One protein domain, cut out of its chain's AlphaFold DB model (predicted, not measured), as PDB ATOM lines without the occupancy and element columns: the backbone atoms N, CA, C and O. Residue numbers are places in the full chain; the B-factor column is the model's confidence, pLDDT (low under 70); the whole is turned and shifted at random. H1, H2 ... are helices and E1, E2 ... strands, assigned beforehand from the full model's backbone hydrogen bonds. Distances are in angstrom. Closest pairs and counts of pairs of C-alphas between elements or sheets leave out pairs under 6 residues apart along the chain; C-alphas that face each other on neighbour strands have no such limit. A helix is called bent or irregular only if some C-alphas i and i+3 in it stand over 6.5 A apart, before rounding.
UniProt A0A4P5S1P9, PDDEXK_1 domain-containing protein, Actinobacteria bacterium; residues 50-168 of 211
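Overview. This is residues 50 to 168 of the 211 residues of the protein "PDDEXK_1 domain-containing protein" of Actinobacteria bacterium (UniProt A0A4P5S1P9). A strongly twisted five-stranded sheet curls round one helix, H1, and a second helix, H2, packs on H1 at the open side of the curl, between E5 and the far ends of the E1 and E2 hairpin. E1 and E2 form a long, sharply bent hairpin. The printed part has 119 residues, with five named strands and two named helices in the order E1 E2 E3 H1 E4 E5 H2. The sheet is mixed, in the order E1 E2 E3 E4 E5, and the class is mixed, helices and strands. The whole is compact, with a radius of gyration of the C-alphas of 14.8 A and spans of 47 by 33 by 24 A.

Arrangement. E1, residues 50 to 62, and E2, residues 71 to 83, are an antiparallel hairpin, with N 58 and O 75 at 2.9 A. E1 bends by 86 degrees at residue 55 and E2 by 83 degrees at residue 78. E3, residues 86 to 93, forms a hairpin with E2, with N 88 and O 81 at 2.8 A; E1 E2 E3 are a meander, each strand the antiparallel neighbour of the one before. H1, residues 106 to 122, is on the sheet, which curls round it, in two layers; the closest C-alphas of E2 and H1, Ala 75 and Gln 111, are 5.3 A apart. E4, residues 125 to 132, is parallel to E3, with N 89 and O 127 at 2.8 A; E3, H1, E4 are a strand-helix-strand unit, two parallel strands joined through a helix, with a right-handed crossover. E5, residues 144 to 146, forms a hairpin with E4, with N 128 and O 144 at 2.8 A. H2, residues 148 to 167, touches H1, opposite ways at a steep tilt of 45 degrees; their closest C-alphas, Trp 113 and Leu 151, are 6.0 A apart. H2 is on the sheet, over none of its strands, at a height of 7.1 A. Every O i to N i+4 pair is within hydrogen-bond range in H2, and 9 of 13 in H1.

Along the chain. E1 begins at C-alpha 50 (-44.824, 38.956, 49.125) and measures 28.7 A; E2 measures 30.8 A, E3 21.4 A, E4 22.3 A and E5 6.2 A. H1, 25.0 A, has a kink of 34 degrees near residue 114. It is neither bent nor irregular, but only just: C-alphas 114 and 117 are 6.2 A apart. H2, 28.7 A, ends at C-alpha 167 (-36.413, 21.358, 10.110).

Size, cuts and confidence. The C-alphas farthest apart, Pro 66 and Ala 135, are 48.4 A apart. The printed part has no cut. The links E3 to H1 and E4 to E5 are long. Mean pLDDT of the printed part is 94.6, and no printed residue is under 70.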
ATOM      1  N   GLU A  50     -46.234  38.629  49.322       94.81
ATOM      2  CA  GLU A  50     -44.824  38.956  49.125       94.81
ATOM      3  C   GLU A  50     -44.595  39.272  47.643       94.81
ATOM      4  O   GLU A  50     -44.895  38.453  46.773       94.81
ATOM      5  N   SER A  51     -44.063  40.455  47.332       94.12
ATOM      6  CA  SER A  51     -43.642  40.762  45.965       94.12
ATOM      7  C   SER A  51     -42.354  40.005  45.648       94.12
ATOM      8  O   SER A  51     -41.344  40.170  46.330       94.12
ATOM      9  N   PHE A  52     -42.381  39.183  44.597       95.56
ATOM     10  CA  PHE A  52     -41.171  38.573  44.049       95.56
ATOM     11  C   PHE A  52     -40.451  39.536  43.095       95.56
ATOM     12  O   PHE A  52     -39.221  39.541  43.029       95.56
ATOM     13  N   GLY A  53     -41.208  40.373  42.378       94.25
ATOM     14  CA  GLY A  53     -40.672  41.512  41.638       94.25
ATOM     15  C   GLY A  53     -41.481  41.906  40.405       94.25
ATOM     16  O   GLY A  53     -42.433  41.232  40.012       94.25
ATOM     17  N   HIS A  54     -41.048  43.004  39.782       95.62
ATOM     18  CA  HIS A  54     -41.602  43.567  38.551       95.62
ATOM     19  C   HIS A  54     -40.611  43.511  37.392       95.62
ATOM     20  O   HIS A  54     -39.400  43.589  37.602       95.62
ATOM     21  N   GLU A  55     -41.146  43.445  36.171       93.69
ATOM     22  CA  GLU A  55     -40.385  43.480  34.915       93.69
ATOM     23  C   GLU A  55     -39.208  42.486  34.912       93.69
ATOM     24  O   GLU A  55     -38.096  42.789  34.472       93.69
ATOM     25  N   LEU A  56     -39.450  41.280  35.433       94.50
ATOM     26  CA  LEU A  56     -38.430  40.258  35.626       94.50
ATOM     27  C   LEU A  56     -38.020  39.674  34.277       94.50
ATOM     28  O   LEU A  56     -38.813  39.018  33.603       94.50
ATOM     29  N   ALA A  57     -36.762  39.890  33.900       95.69
ATOM     30  CA  ALA A  57     -36.147  39.253  32.746       95.69
ATOM     31  C   ALA A  57     -35.490  37.938  33.176       95.69
ATOM     32  O   ALA A  57     -34.525  37.933  33.943       95.69
ATOM     33  N   LEU A  58     -36.012  36.821  32.678       96.00
ATOM     34  CA  LEU A  58     -35.568  35.480  33.039       96.00
ATOM     35  C   LEU A  58     -35.140  34.691  31.805       96.00
ATOM     36  O   LEU A  58     -35.605  34.930  30.689       96.00
ATOM     37  N   ALA A  59     -34.268  33.714  32.028       96.38
ATOM     38  CA  ALA A  59     -33.820  32.781  31.010       96.38
ATOM     39  C   ALA A  59     -33.764  31.364  31.581       96.38
ATOM     40  O   ALA A  59     -33.341  31.165  32.721       96.38
ATOM     41  N   ARG A  60     -34.153  30.378  30.775       96.56
ATOM     42  CA  ARG A  60     -34.058  28.958  31.122       96.56
ATOM     43  C   ARG A  60     -33.537  28.172  29.925       96.56
ATOM     44  O   ARG A  60     -33.991  28.359  28.797       96.56
ATOM     45  N   TYR A  61     -32.555  27.309  30.175       97.06
ATOM     46  CA  TYR A  61     -31.974  26.425  29.169       97.06
ATOM     47  C   TYR A  61     -32.568  25.022  29.285       97.06
ATOM     48  O   TYR A  61     -32.624  24.461  30.378       97.06
ATOM     49  N   SER A  62     -32.993  24.469  28.152       96.69
ATOM     50  CA  SER A  62     -33.492  23.107  28.011       96.69
ATOM     51  C   SER A  62     -32.437  22.260  27.294       96.69
ATOM     52  O   SER A  62     -32.262  22.406  26.074       96.69
ATOM     53  N   PRO A  63     -31.705  21.388  28.008       95.94
ATOM     54  CA  PRO A  63     -30.780  20.461  27.374       95.94
ATOM     55  C   PRO A  63     -31.540  19.352  26.632       95.94
ATOM     56  O   PRO A  63     -32.615  18.933  27.051       95.94
ATOM     57  N   ALA A  64     -30.959  18.832  25.548       95.19
ATOM     58  CA  ALA A  64     -31.481  17.658  24.850       95.19
ATOM     59  C   ALA A  64     -30.390  16.902  24.092       95.19
ATOM     60  O   ALA A  64     -29.323  17.444  23.798       95.19
ATOM     61  N   GLN A  65     -30.697  15.647  23.759       91.50
ATOM     62  CA  GLN A  65     -29.930  14.827  22.829       91.50
ATOM     63  C   GLN A  65     -30.852  14.371  21.684       91.50
ATOM     64  O   GLN A  65     -31.887  13.767  21.971       91.50
ATOM     65  N   PRO A  66     -30.510  14.651  20.411       92.38
ATOM     66  CA  PRO A  66     -29.320  15.382  19.958       92.38
ATOM     67  C   PRO A  66     -29.322  16.863  20.378       92.38
ATOM     68  O   PRO A  66     -30.372  17.463  20.609       92.38
ATOM     69  N   ALA A  67     -28.134  17.475  20.454       92.00
ATOM     70  CA  ALA A  67     -27.968  18.880  20.859       92.00
ATOM     71  C   ALA A  67     -28.744  19.870  19.966       92.00
ATOM     72  O   ALA A  67     -29.128  20.950  20.411       92.00
ATOM     73  N   THR A  68     -29.049  19.480  18.727       90.38
ATOM     74  CA  THR A  68     -29.923  20.212  17.800       90.38
ATOM     75  C   THR A  68     -31.378  20.298  18.261       90.38
ATOM     76  O   THR A  68     -32.167  20.954  17.591       90.38
ATOM     77  N   HIS A  69     -31.763  19.678  19.380       94.31
ATOM     78  CA  HIS A  69     -33.083  19.822  20.009       94.31
ATOM     79  C   HIS A  69     -33.036  20.667  21.293       94.31
ATOM     80  O   HIS A  69     -34.076  20.934  21.896       94.31
ATOM     81  N   ALA A  70     -31.843  21.084  21.729       96.06
ATOM     82  CA  ALA A  70     -31.683  21.950  22.890       96.06
ATOM     83  C   ALA A  70     -32.071  23.393  22.544       96.06
ATOM     84  O   ALA A  70     -31.884  23.846  21.405       96.06
ATOM     85  N   PHE A  71     -32.591  24.134  23.518       96.69
ATOM     86  CA  PHE A  71     -32.985  25.527  23.322       96.69
ATOM     87  C   PHE A  71     -32.804  26.361  24.590       96.69
ATOM     88  O   PHE A  71     -32.831  25.853  25.707       96.69
ATOM     89  N   LEU A  72     -32.614  27.663  24.396       96.94
ATOM     90  CA  LEU A  72     -32.673  28.671  25.447       96.94
ATOM     91  C   LEU A  72     -33.950  29.475  25.223       96.94
ATOM     92  O   LEU A  72     -34.162  29.971  24.117       96.94
ATOM     93  N   ALA A  73     -34.774  29.612  26.256       96.25
ATOM     94  CA  ALA A  73     -35.920  30.508  26.229       96.25
ATOM     95  C   ALA A  73     -35.696  31.667  27.196       96.25
ATOM     96  O   ALA A  73     -35.151  31.488  28.287       96.25
ATOM     97  N   THR A  74     -36.133  32.852  26.787       95.94
ATOM     98  CA  THR A  74     -36.120  34.066  27.602       95.94
ATOM     99  C   THR A  74     -37.528  34.621  27.694       95.94
ATOM    100  O   THR A  74     -38.242  34.637  26.690       95.94
ATOM    101  N   ALA A  75     -37.910  35.108  28.867       95.12
ATOM    102  CA  ALA A  75     -39.211  35.717  29.099       95.12
ATOM    103  C   ALA A  75     -39.064  36.997  29.921       95.12
ATOM    104  O   ALA A  75     -38.181  37.095  30.775       95.12
ATOM    105  N   GLN A  76     -39.953  37.955  29.665       94.06
ATOM    106  CA  GLN A  76     -40.157  39.120  30.516       94.06
ATOM    107  C   GLN A  76     -41.529  38.992  31.177       94.06
ATOM    108  O   GLN A  76     -42.521  38.741  30.488       94.06
ATOM    109  N   LEU A  77     -41.548  39.092  32.503       94.50
ATOM    110  CA  LEU A  77     -42.739  38.946  33.331       94.50
ATOM    111  C   LEU A  77     -43.056  40.306  33.948       94.50
ATOM    112  O   LEU A  77     -42.165  40.934  34.521       94.50
ATOM    113  N   ASP A  78     -44.301  40.760  33.847       96.25
ATOM    114  CA  ASP A  78     -44.661  42.106  34.300       96.25
ATOM    115  C   ASP A  78     -44.614  42.231  35.823       96.25
ATOM    116  O   ASP A  78     -44.050  43.200  36.342       96.25
ATOM    117  N   ALA A  79     -45.184  41.254  36.532       97.12
ATOM    118  CA  ALA A  79     -45.216  41.223  37.985       97.12
ATOM    119  C   ALA A  79     -45.398  39.797  38.521       97.12
ATOM    120  O   ALA A  79     -46.123  38.991  37.935       97.12
ATOM    121  N   VAL A  80     -44.740  39.486  39.637       97.75
ATOM    122  CA  VAL A  80     -44.825  38.179  40.294       97.75
ATOM    123  C   VAL A  80     -44.937  38.356  41.806       97.75
ATOM    124  O   VAL A  80     -44.186  39.133  42.401       97.75
ATOM    125  N   TRP A  81     -45.832  37.592  42.427       97.94
ATOM    126  CA  TRP A  81     -46.024  37.529  43.876       97.94
ATOM    127  C   TRP A  81     -45.906  36.101  44.392       97.94
ATOM    128  O   TRP A  81     -46.084  35.132  43.654       97.94
ATOM    129  N   ILE A  82     -45.621  35.980  45.683       97.62
ATOM    130  CA  ILE A  82     -45.625  34.724  46.421       97.62
ATOM    131  C   ILE A  82     -46.672  34.823  47.527       97.62
ATOM    132  O   ILE A  82     -46.619  35.711  48.380       97.62
ATOM    133  N   HIS A  83     -47.629  33.900  47.521       96.69
ATOM    134  CA  HIS A  83     -48.618  33.750  48.589       96.69
ATOM    135  C   HIS A  83     -49.220  32.344  48.564       96.69
ATOM    136  O   HIS A  83     -49.288  31.721  47.514       96.69
ATOM    137  N   ASP A  84     -49.639  31.819  49.717       94.88
ATOM    138  CA  ASP A  84     -50.406  30.561  49.823       94.88
ATOM    139  C   ASP A  84     -49.791  29.343  49.096       94.88
ATOM    140  O   ASP A  84     -50.497  28.473  48.580       94.88
ATOM    141  N   GLY A  85     -48.456  29.272  49.033       95.31
ATOM    142  CA  GLY A  85     -47.741  28.217  48.305       95.31
ATOM    143  C   GLY A  85     -47.800  28.352  46.775       95.31
ATOM    144  O   GLY A  85     -47.547  27.376  46.068       95.31
ATOM    145  N   ILE A  86     -48.138  29.537  46.269       96.25
ATOM    146  CA  ILE A  86     -48.280  29.882  44.853       96.25
ATOM    147  C   ILE A  86     -47.237  30.944  44.483       96.25
ATOM    148  O   ILE A  86     -46.987  31.882  45.239       96.25
ATOM    149  N   LEU A  87     -46.639  30.786  43.304       97.75
ATOM    150  CA  LEU A  87     -45.922  31.823  42.573       97.75
ATOM    151  C   LEU A  87     -46.897  32.398  41.529       97.75
ATOM    152  O   LEU A  87     -47.074  31.802  40.469       97.75
ATOM    153  N   ASP A  88     -47.578  33.499  41.860       97.75
ATOM    154  CA  ASP A  88     -48.608  34.136  41.021       97.75
ATOM    155  C   ASP A  88     -47.952  35.160  40.098       97.75
ATOM    156  O   ASP A  88     -47.520  36.228  40.533       97.75
ATOM    157  N   ALA A  89     -47.848  34.826  38.817       98.00
ATOM    158  CA  ALA A  89     -47.386  35.725  37.777       98.00
ATOM    159  C   ALA A  89     -48.567  36.383  37.082       98.00
ATOM    160  O   ALA A  89     -49.465  35.710  36.567       98.00
ATOM    161  N   ARG A  90     -48.526  37.710  36.995       97.44
ATOM    162  CA  ARG A  90     -49.524  38.491  36.272       97.44
ATOM    163  C   ARG A  90     -48.865  39.222  35.126       97.44
ATOM    164  O   ARG A  90     -47.896  39.951  35.314       97.44
ATOM    165  N   ASP A  91     -49.413  39.009  33.942       96.31
ATOM    166  CA  ASP A  91     -49.075  39.741  32.733       96.31
ATOM    167  C   ASP A  91     -50.219  40.717  32.430       96.31
ATOM    168  O   ASP A  91     -51.379  40.323  32.268       96.31
ATOM    169  N   TYR A  92     -49.895  42.006  32.410       96.38
ATOM    170  CA  TYR A  92     -50.860  43.081  32.278       96.38
ATOM    171  C   TYR A  92     -51.167  43.364  30.809       96.38
ATOM    172  O   TYR A  92     -50.304  43.749  30.012       96.38
ATOM    173  N   LYS A  93     -52.446  43.267  30.446       94.75
ATOM    174  CA  LYS A  93     -52.919  43.506  29.081       94.75
ATOM    175  C   LYS A  93     -53.773  44.773  29.017       94.75
ATOM    176  O   LYS A  93     -54.813  44.880  29.653       94.75
ATOM    177  N   THR A  94     -53.381  45.728  28.176       93.19
ATOM    178  CA  THR A  94     -54.161  46.960  27.909       93.19
ATOM    179  C   THR A  94     -54.980  46.894  26.619       93.19
ATOM    180  O   THR A  94     -55.685  47.839  26.275       93.19
ATOM    181  N   GLY A  95     -54.861  45.800  25.863       88.38
ATOM    182  CA  GLY A  95     -55.573  45.582  24.605       88.38
ATOM    183  C   GLY A  95     -56.711  44.569  24.725       88.38
ATOM    184  O   GLY A  95     -56.967  44.009  25.790       88.38
ATOM    185  N   SER A  96     -57.359  44.299  23.591       86.62
ATOM    186  CA  SER A  96     -58.458  43.337  23.493       86.62
ATOM    187  C   SER A  96     -58.045  41.920  23.901       86.62
ATOM    188  O   SER A  96     -56.926  41.472  23.621       86.62
ATOM    189  N   ARG A  97     -58.989  41.192  24.503       88.62
ATOM    190  CA  ARG A  97     -58.849  39.770  24.828       88.62
ATOM    191  C   ARG A  97     -58.758  38.932  23.548       88.62
ATOM    192  O   ARG A  97     -59.608  39.050  22.670       88.62
ATOM    193  N   ARG A  98     -57.718  38.097  23.440       85.12
ATOM    194  CA  ARG A  98     -57.471  37.228  22.266       85.12
ATOM    195  C   ARG A  98     -57.731  35.747  22.516       85.12
ATOM    196  O   ARG A  98     -57.962  35.016  21.565       85.12
ATOM    197  N   THR A  99     -57.666  35.320  23.771       90.00
ATOM    198  CA  THR A  99     -57.862  33.930  24.186       90.00
ATOM    199  C   THR A  99     -58.851  33.879  25.344       90.00
ATOM    200  O   THR A  99     -58.976  34.853  26.087       90.00
ATOM    201  N   LEU A 100     -59.557  32.758  25.483       94.38
ATOM    202  CA  LEU A 100     -60.416  32.491  26.636       94.38
ATOM    203  C   LEU A 100     -59.637  31.893  27.806       94.38
ATOM    204  O   LEU A 100     -60.051  32.068  28.944       94.38
ATOM    205  N   ARG A 101     -58.512  31.227  27.534       97.06
ATOM    206  CA  ARG A 101     -57.663  30.588  28.542       97.06
ATOM    207  C   ARG A 101     -56.213  30.963  28.294       97.06
ATOM    208  O   ARG A 101     -55.750  30.939  27.150       97.06
ATOM    209  N   VAL A 102     -55.477  31.286  29.353       97.19
ATOM    210  CA  VAL A 102     -54.044  31.608  29.260       97.19
ATOM    211  C   VAL A 102     -53.261  30.432  28.666       97.19
ATOM    212  O   VAL A 102     -52.400  30.640  27.815       97.19
ATOM    213  N   ALA A 103     -53.627  29.199  29.030       96.25
ATOM    214  CA  ALA A 103     -53.004  27.966  28.547       96.25
ATOM    215  C   ALA A 103     -53.065  27.772  27.017       96.25
ATOM    216  O   ALA A 103     -52.273  27.005  26.473       96.25
ATOM    217  N   ASP A 104     -53.971  28.460  26.318       94.75
ATOM    218  CA  ASP A 104     -54.138  28.327  24.865       94.75
ATOM    219  C   ASP A 104     -53.303  29.354  24.073       94.75
ATOM    220  O   ASP A 104     -53.281  29.314  22.844       94.75
ATOM    221  N   ASP A 105     -52.602  30.280  24.744       92.69
ATOM    222  CA  ASP A 105     -51.718  31.258  24.098       92.69
ATOM    223  C   ASP A 105     -50.264  30.753  24.077       92.69
ATOM    224  O   ASP A 105     -49.634  30.673  25.134       92.69
ATOM    225  N   PRO A 106     -49.658  30.502  22.900       89.38
ATOM    226  CA  PRO A 106     -48.270  30.046  22.810       89.38
ATOM    227  C   PRO A 106     -47.251  30.973  23.488       89.38
ATOM    228  O   PRO A 106     -46.183  30.532  23.911       89.38
ATOM    229  N   ARG A 107     -47.567  32.269  23.627       88.06
ATOM    230  CA  ARG A 107     -46.705  33.229  24.337       88.06
ATOM    231  C   ARG A 107     -46.650  32.941  25.839       88.06
ATOM    232  O   ARG A 107     -45.592  33.111  26.444       88.06
ATOM    233  N   ALA A 108     -47.753  32.458  26.409       95.38
ATOM    234  CA  ALA A 108     -47.834  32.071  27.811       95.38
ATOM    235  C   ALA A 108     -46.991  30.823  28.106       95.38
ATOM    236  O   ALA A 108     -46.417  30.720  29.184       95.38
ATOM    237  N   TRP A 109     -46.842  29.902  27.143       96.31
ATOM    238  CA  TRP A 109     -46.036  28.684  27.315       96.31
ATOM    239  C   TRP A 109     -44.575  29.001  27.634       96.31
ATOM    240  O   TRP A 109     -43.987  28.409  28.536       96.31
ATOM    241  N   VAL A 110     -43.997  29.977  26.927       95.75
ATOM    242  CA  VAL A 110     -42.615  30.417  27.159       95.75
ATOM    243  C   VAL A 110     -42.470  31.050  28.542       95.75
ATOM    244  O   VAL A 110     -41.550  30.699  29.280       95.75
ATOM    245  N   GLN A 111     -43.383  31.953  28.911       96.12
ATOM    246  CA  GLN A 111     -43.384  32.603  30.225       96.12
ATOM    247  C   GLN A 111     -43.513  31.575  31.357       96.12
ATOM    248  O   GLN A 111     -42.699  31.577  32.282       96.12
ATOM    249  N   ALA A 112     -44.483  30.666  31.246       97.00
ATOM    250  CA  ALA A 112     -44.749  29.634  32.237       97.00
ATOM    251  C   ALA A 112     -43.558  28.683  32.401       97.00
ATOM    252  O   ALA A 112     -43.104  28.443  33.519       97.00
ATOM    253  N   TRP A 113     -42.978  28.196  31.300       97.19
ATOM    254  CA  TRP A 113     -41.848  27.272  31.372       97.19
ATOM    255  C   TRP A 113     -40.589  27.921  31.960       97.19
ATOM    256  O   TRP A 113     -39.908  27.313  32.793       97.19
ATOM    257  N   VAL A 114     -40.276  29.165  31.580       96.50
ATOM    258  CA  VAL A 114     -39.133  29.897  32.149       96.50
ATOM    259  C   VAL A 114     -39.323  30.090  33.658       96.50
ATOM    260  O   VAL A 114     -38.427  29.753  34.441       96.50
ATOM    261  N   LEU A 115     -40.502  30.560  34.072       96.81
ATOM    262  CA  LEU A 115     -40.809  30.836  35.473       96.81
ATOM    263  C   LEU A 115     -40.948  29.562  36.324       96.81
ATOM    264  O   LEU A 115     -40.613  29.574  37.508       96.81
ATOM    265  N   GLY A 116     -41.346  28.441  35.719       96.50
ATOM    266  CA  GLY A 116     -41.505  27.153  36.395       96.50
ATOM    267  C   GLY A 116     -40.244  26.665  37.109       96.50
ATOM    268  O   GLY A 116     -40.345  26.022  38.147       96.50
ATOM    269  N   SER A 117     -39.052  27.039  36.630       92.94
ATOM    270  CA  SER A 117     -37.795  26.716  37.324       92.94
ATOM    271  C   SER A 117     -37.705  27.357  38.713       92.94
ATOM    272  O   SER A 117     -37.230  26.728  39.656       92.94
ATOM    273  N   ILE A 118     -38.210  28.584  38.858       95.50
ATOM    274  CA  ILE A 118     -38.256  29.307  40.133       95.50
ATOM    275  C   ILE A 118     -39.309  28.679  41.046       95.50
ATOM    276  O   ILE A 118     -39.037  28.467  42.228       95.50
ATOM    277  N   ALA A 119     -40.481  28.342  40.498       96.19
ATOM    278  CA  ALA A 119     -41.542  27.668  41.240       96.19
ATOM    279  C   ALA A 119     -41.048  26.330  41.822       96.19
ATOM    280  O   ALA A 119     -41.135  26.118  43.028       96.19
ATOM    281  N   GLN A 120     -40.404  25.491  41.002       94.75
ATOM    282  CA  GLN A 120     -39.815  24.214  41.419       94.75
ATOM    283  C   GLN A 120     -38.731  24.389  42.490       94.75
ATOM    284  O   GLN A 120     -38.765  23.713  43.516       94.75
ATOM    285  N   GLN A 121     -37.794  25.328  42.304       94.88
ATOM    286  CA  GLN A 121     -36.733  25.603  43.285       94.88
ATOM    287  C   GLN A 121     -37.278  26.052  44.645       94.88
ATOM    288  O   GLN A 121     -36.660  25.782  45.675       94.88
ATOM    289  N   LYS A 122     -38.418  26.747  44.653       95.31
ATOM    290  CA  LYS A 122     -39.079  27.234  45.868       95.31
ATOM    291  C   LYS A 122     -40.146  26.278  46.413       95.31
ATOM    292  O   LYS A 122     -40.686  26.556  47.479       95.31
ATOM    293  N   GLY A 123     -40.450  25.180  45.717       95.31
ATOM    294  CA  GLY A 123     -41.535  24.268  46.087       95.31
ATOM    295  C   GLY A 123     -42.924  24.916  46.033       95.31
ATOM    296  O   GLY A 123     -43.764  24.622  46.880       95.31
ATOM    297  N   LEU A 124     -43.149  25.827  45.082       95.94
ATOM    298  CA  LEU A 124     -44.408  26.554  44.890       95.94
ATOM    299  C   LEU A 124     -45.158  26.024  43.662       95.94
ATOM    300  O   LEU A 124     -44.535  25.610  42.683       95.94
ATOM    301  N   ARG A 125     -46.493  26.104  43.681       95.56
ATOM    302  CA  ARG A 125     -47.317  25.947  42.472       95.56
ATOM    303  C   ARG A 125     -47.200  27.202  41.619       95.56
ATOM    304  O   ARG A 125     -47.209  28.306  42.158       95.56
ATOM    305  N   LEU A 126     -47.090  27.057  40.306       98.06
ATOM    306  CA  LEU A 126     -47.047  28.209  39.412       98.06
ATOM    307  C   LEU A 126     -48.467  28.584  38.995       98.06
ATOM    308  O   LEU A 126     -49.242  27.723  38.597       98.06
ATOM    309  N   GLN A 127     -48.784  29.873  39.029       98.00
ATOM    310  CA  GLN A 127     -49.995  30.411  38.432       98.00
ATOM    311  C   GLN A 127     -49.626  31.531  37.459       98.00
ATOM    312  O   GLN A 127     -48.826  32.401  37.788       98.00
ATOM    313  N   LEU A 128     -50.201  31.512  36.257       98.12
ATOM    314  CA  LEU A 128     -50.043  32.561  35.259       98.12
ATOM    315  C   LEU A 128     -51.405  33.157  34.903       98.12
ATOM    316  O   LEU A 128     -52.331  32.450  34.492       98.12
ATOM    317  N   ARG A 129     -51.519  34.477  35.036       97.56
ATOM    318  CA  ARG A 129     -52.734  35.249  34.770       97.56
ATOM    319  C   ARG A 129     -52.472  36.303  33.708       97.56
ATOM    320  O   ARG A 129     -51.460  37.000  33.751       97.56
ATOM    321  N   TYR A 130     -53.425  36.469  32.800       97.25
ATOM    322  CA  TYR A 130     -53.532  37.687  32.005       97.25
ATOM    323  C   TYR A 130     -54.512  38.614  32.700       97.25
ATOM    324  O   TYR A 130     -55.703  38.329  32.741       97.25
ATOM    325  N   GLU A 131     -54.004  39.711  33.247       96.81
ATOM    326  CA  GLU A 131     -54.829  40.710  33.907       96.81
ATOM    327  C   GLU A 131     -55.120  41.839  32.912       96.81
ATOM    328  O   GLU A 131     -54.257  42.667  32.604       96.81
ATOM    329  N   HIS A 132     -56.335  41.866  32.368       96.44
ATOM    330  CA  HIS A 132     -56.762  42.946  31.492       96.44
ATOM    331  C   HIS A 132     -57.077  44.193  32.319       96.44
ATOM    332  O   HIS A 132     -57.880  44.178  33.257       96.44
ATOM    333  N   LEU A 133     -56.406  45.287  31.968       95.88
ATOM    334  CA  LEU A 133     -56.534  46.584  32.632       95.88
ATOM    335  C   LEU A 133     -57.550  47.492  31.934       95.88
ATOM    336  O   LEU A 133     -58.084  48.406  32.551       95.88
ATOM    337  N   ALA A 134     -57.823  47.242  30.653       92.06
ATOM    338  CA  ALA A 134     -58.780  48.018  29.878       92.06
ATOM    339  C   ALA A 134     -60.199  47.853  30.450       92.06
ATOM    340  O   ALA A 134     -60.666  46.727  30.634       92.06
ATOM    341  N   ALA A 135     -60.873  48.970  30.735       86.62
ATOM    342  CA  ALA A 135     -62.170  48.988  31.412       86.62
ATOM    343  C   ALA A 135     -63.285  48.306  30.605       86.62
ATOM    344  O   ALA A 135     -64.234  47.797  31.187       86.62
ATOM    345  N   GLU A 136     -63.156  48.263  29.278       88.81
ATOM    346  CA  GLU A 136     -64.083  47.591  28.368       88.81
ATOM    347  C   GLU A 136     -63.972  46.054  28.360       88.81
ATOM    348  O   GLU A 136     -64.725  45.391  27.646       88.81
ATOM    349  N   ILE A 137     -63.018  45.474  29.097       90.25
ATOM    350  CA  ILE A 137     -62.850  44.022  29.213       90.25
ATOM    351  C   ILE A 137     -63.363  43.570  30.576       90.25
ATOM    352  O   ILE A 137     -62.663  43.693  31.578       90.25
ATOM    353  N   ASP A 138     -64.569  43.009  30.598       85.88
ATOM    354  CA  ASP A 138     -65.243  42.603  31.837       85.88
ATOM    355  C   ASP A 138     -64.611  41.371  32.496       85.88
ATOM    356  O   ASP A 138     -64.548  41.287  33.721       85.88
ATOM    357  N   GLU A 139     -64.103  40.438  31.688       89.75
ATOM    358  CA  GLU A 139     -63.605  39.141  32.146       89.75
ATOM    359  C   GLU A 139     -62.209  38.838  31.602       89.75
ATOM    360  O   GLU A 139     -61.989  38.756  30.382       89.75
ATOM    361  N   ASP A 140     -61.284  38.593  32.528       94.25
ATOM    362  CA  ASP A 140     -59.960  38.060  32.232       94.25
ATOM    363  C   ASP A 140     -60.064  36.620  31.681       94.25
ATOM    364  O   ASP A 140     -61.015  35.899  31.998       94.25
ATOM    365  N   PRO A 141     -59.109  36.169  30.844       96.44
ATOM    366  CA  PRO A 141     -59.000  34.759  30.485       96.44
ATOM    367  C   PRO A 141     -58.867  33.863  31.723       96.44
ATOM    368  O   PRO A 141     -58.279  34.268  32.729       96.44
ATOM    369  N   GLU A 142     -59.329  32.617  31.616       97.62
ATOM    370  CA  GLU A 142     -59.064  31.585  32.618       97.62
ATOM    371  C   GLU A 142     -57.552  31.491  32.853       97.62
ATOM    372  O   GLU A 142     -56.770  31.318  31.907       97.62
ATOM    373  N   PHE A 143     -57.142  31.657  34.109       97.25
ATOM    374  CA  PHE A 143     -55.742  31.563  34.487       97.25
ATOM    375  C   PHE A 143     -55.225  30.142  34.290       97.25
ATOM    376  O   PHE A 143     -55.987  29.178  34.288       97.25
ATOM    377  N   TRP A 144     -53.912  30.006  34.181       97.75
ATOM    378  CA  TRP A 144     -53.273  28.703  34.097       97.75
ATOM    379  C   TRP A 144     -52.530  28.421  35.396       97.75
ATOM    380  O   TRP A 144     -51.576  29.121  35.726       97.75
ATOM    381  N   GLU A 145     -53.002  27.444  36.161       97.00
ATOM    382  CA  GLU A 145     -52.210  26.830  37.226       97.00
ATOM    383  C   GLU A 145     -51.374  25.722  36.589       97.00
ATOM    384  O   GLU A 145     -51.912  25.001  35.761       97.00
ATOM    385  N   LEU A 146     -50.083  25.645  36.917       95.50
ATOM    386  CA  LEU A 146     -49.166  24.640  36.394       95.50
ATOM    387  C   LEU A 146     -48.532  23.854  37.532       95.50
ATOM    388  O   LEU A 146     -47.864  24.422  38.408       95.50
ATOM    389  N   ASP A 147     -48.684  22.539  37.459       90.94
ATOM    390  CA  ASP A 147     -47.900  21.595  38.241       90.94
ATOM    391  C   ASP A 147     -46.640  21.117  37.489       90.94
ATOM    392  O   ASP A 147     -46.254  21.633  36.435       90.94
ATOM    393  N   GLU A 148     -45.935  20.149  38.073       90.69
ATOM    394  CA  GLU A 148     -44.726  19.582  37.476       90.69
ATOM    395  C   GLU A 148     -45.007  18.832  36.163       90.69
ATOM    396  O   GLU A 148     -44.208  18.922  35.228       90.69
ATOM    397  N   GLU A 149     -46.134  18.121  36.065       92.88
ATOM    398  CA  GLU A 149     -46.518  17.386  34.860       92.88
ATOM    399  C   GLU A 149     -46.819  18.360  33.715       92.88
ATOM    400  O   GLU A 149     -46.301  18.200  32.606       92.88
ATOM    401  N   GLU A 150     -47.567  19.427  33.992       94.19
ATOM    402  CA  GLU A 150     -47.874  20.471  33.017       94.19
ATOM    403  C   GLU A 150     -46.632  21.244  32.569       94.19
ATOM    404  O   GLU A 150     -46.498  21.570  31.383       94.19
ATOM    405  N   LEU A 151     -45.689  21.513  33.478       94.25
ATOM    406  CA  LEU A 151     -44.411  22.138  33.129       94.25
ATOM    407  C   LEU A 151     -43.581  21.253  32.192       94.25
ATOM    408  O   LEU A 151     -43.018  21.763  31.218       94.25
ATOM    409  N   ASN A 152     -43.537  19.942  32.444       94.38
ATOM    410  CA  ASN A 152     -42.849  18.983  31.578       94.38
ATOM    411  C   ASN A 152     -43.530  18.886  30.204       94.38
ATOM    412  O   ASN A 152     -42.867  19.006  29.174       94.38
ATOM    413  N   ALA A 153     -44.863  18.789  30.171       95.56
ATOM    414  CA  ALA A 153     -45.626  18.792  28.925       95.56
ATOM    415  C   ALA A 153     -45.429  20.094  28.125       95.56
ATOM    416  O   ALA A 153     -45.392  20.081  26.893       95.56
ATOM    417  N   THR A 154     -45.278  21.229  28.810       96.56
ATOM    418  CA  THR A 154     -44.978  22.520  28.178       96.56
ATOM    419  C   THR A 154     -43.578  22.533  27.569       96.56
ATOM    420  O   THR A 154     -43.410  23.023  26.451       96.56
ATOM    421  N   GLU A 155     -42.580  21.957  28.245       96.62
ATOM    422  CA  GLU A 155     -41.233  21.799  27.684       96.62
ATOM    423  C   GLU A 155     -41.247  20.980  26.389       96.62
ATOM    424  O   GLU A 155     -40.627  21.379  25.401       96.62
ATOM    425  N   ASP A 156     -41.998  19.878  26.369       96.56
ATOM    426  CA  ASP A 156     -42.128  19.014  25.196       96.56
ATOM    427  C   ASP A 156     -42.813  19.728  24.024       96.56
ATOM    428  O   ASP A 156     -42.344  19.637  22.887       96.56
ATOM    429  N   ARG A 157     -43.871  20.509  24.291       96.44
ATOM    430  CA  ARG A 157     -44.527  21.353  23.274       96.44
ATOM    431  C   ARG A 157     -43.563  22.381  22.689       96.44
ATOM    432  O   ARG A 157     -43.469  22.512  21.471       96.44
ATOM    433  N   LEU A 158     -42.819  23.087  23.542       96.25
ATOM    434  CA  LEU A 158     -41.817  24.058  23.094       96.25
ATOM    435  C   LEU A 158     -40.734  23.378  22.254       96.25
ATOM    436  O   LEU A 158     -40.373  23.877  21.190       96.25
ATOM    437  N   ARG A 159     -40.243  22.213  22.691       96.50
ATOM    438  CA  ARG A 159     -39.242  21.451  21.944       96.50
ATOM    439  C   ARG A 159     -39.760  21.027  20.575       96.50
ATOM    440  O   ARG A 159     -39.029  21.171  19.599       96.50
ATOM    441  N   TYR A 160     -40.997  20.539  20.502       95.75
ATOM    442  CA  TYR A 160     -41.636  20.157  19.248       95.75
ATOM    443  C   TYR A 160     -41.659  21.321  18.249       95.75
ATOM    444  O   TYR A 160     -41.200  21.166  17.116       95.75
ATOM    445  N   GLU A 161     -42.093  22.511  18.678       94.31
ATOM    446  CA  GLU A 161     -42.112  23.692  17.807       94.31
ATOM    447  C   GLU A 161     -40.700  24.127  17.385       94.31
ATOM    448  O   GLU A 161     -40.482  24.477  16.227       94.31
ATOM    449  N   ILE A 162     -39.705  24.052  18.275       93.44
ATOM    450  CA  ILE A 162     -38.310  24.372  17.931       93.44
ATOM    451  C   ILE A 162     -37.737  23.401  16.896       93.44
ATOM    452  O   ILE A 162     -37.048  23.841  15.973       93.44
ATOM    453  N   ILE A 163     -38.002  22.101  17.034       94.62
ATOM    454  CA  ILE A 163     -37.573  21.094  16.056       94.62
ATOM    455  C   ILE A 163     -38.210  21.403  14.704       94.62
ATOM    456  O   ILE A 163     -37.496  21.562  13.719       94.62
ATOM    457  N   LYS A 164     -39.526  21.624  14.679       93.00
ATOM    458  CA  LYS A 164     -40.258  21.990  13.466       93.00
ATOM    459  C   LYS A 164     -39.697  23.251  12.805       93.00
ATOM    460  O   LYS A 164     -39.503  23.265  11.593       93.00
ATOM    461  N   ILE A 165     -39.379  24.292  13.580       90.69
ATOM    462  CA  ILE A 165     -38.746  25.520  13.071       90.69
ATOM    463  C   ILE A 165     -37.377  25.220  12.446       90.69
ATOM    464  O   ILE A 165     -37.069  25.749  11.382       90.69
ATOM    465  N   ARG A 166     -36.554  24.380  13.084       90.69
ATOM    466  CA  ARG A 166     -35.206  24.030  12.599       90.69
ATOM    467  C   ARG A 166     -35.223  23.139  11.359       90.69
ATOM    468  O   ARG A 166     -34.327  23.258  10.534       90.69
ATOM    469  N   GLU A 167     -36.216  22.266  11.247       90.25
ATOM    470  CA  GLU A 167     -36.413  21.358  10.110       90.25
ATOM    471  C   GLU A 167     -37.168  22.018   8.944       90.25
ATOM    472  O   GLU A 167     -37.333  21.417   7.885       90.25
ATOM    473  N   THR A 168     -37.638  23.258   9.114       87.00
ATOM    474  CA  THR A 168     -38.311  23.997   8.044       87.00
ATOM    475  C   THR A 168     -37.285  24.521   7.036       87.00
ATOM    476  O   THR A 168     -36.671  25.564   7.246       87.00
TER     477      THR A 168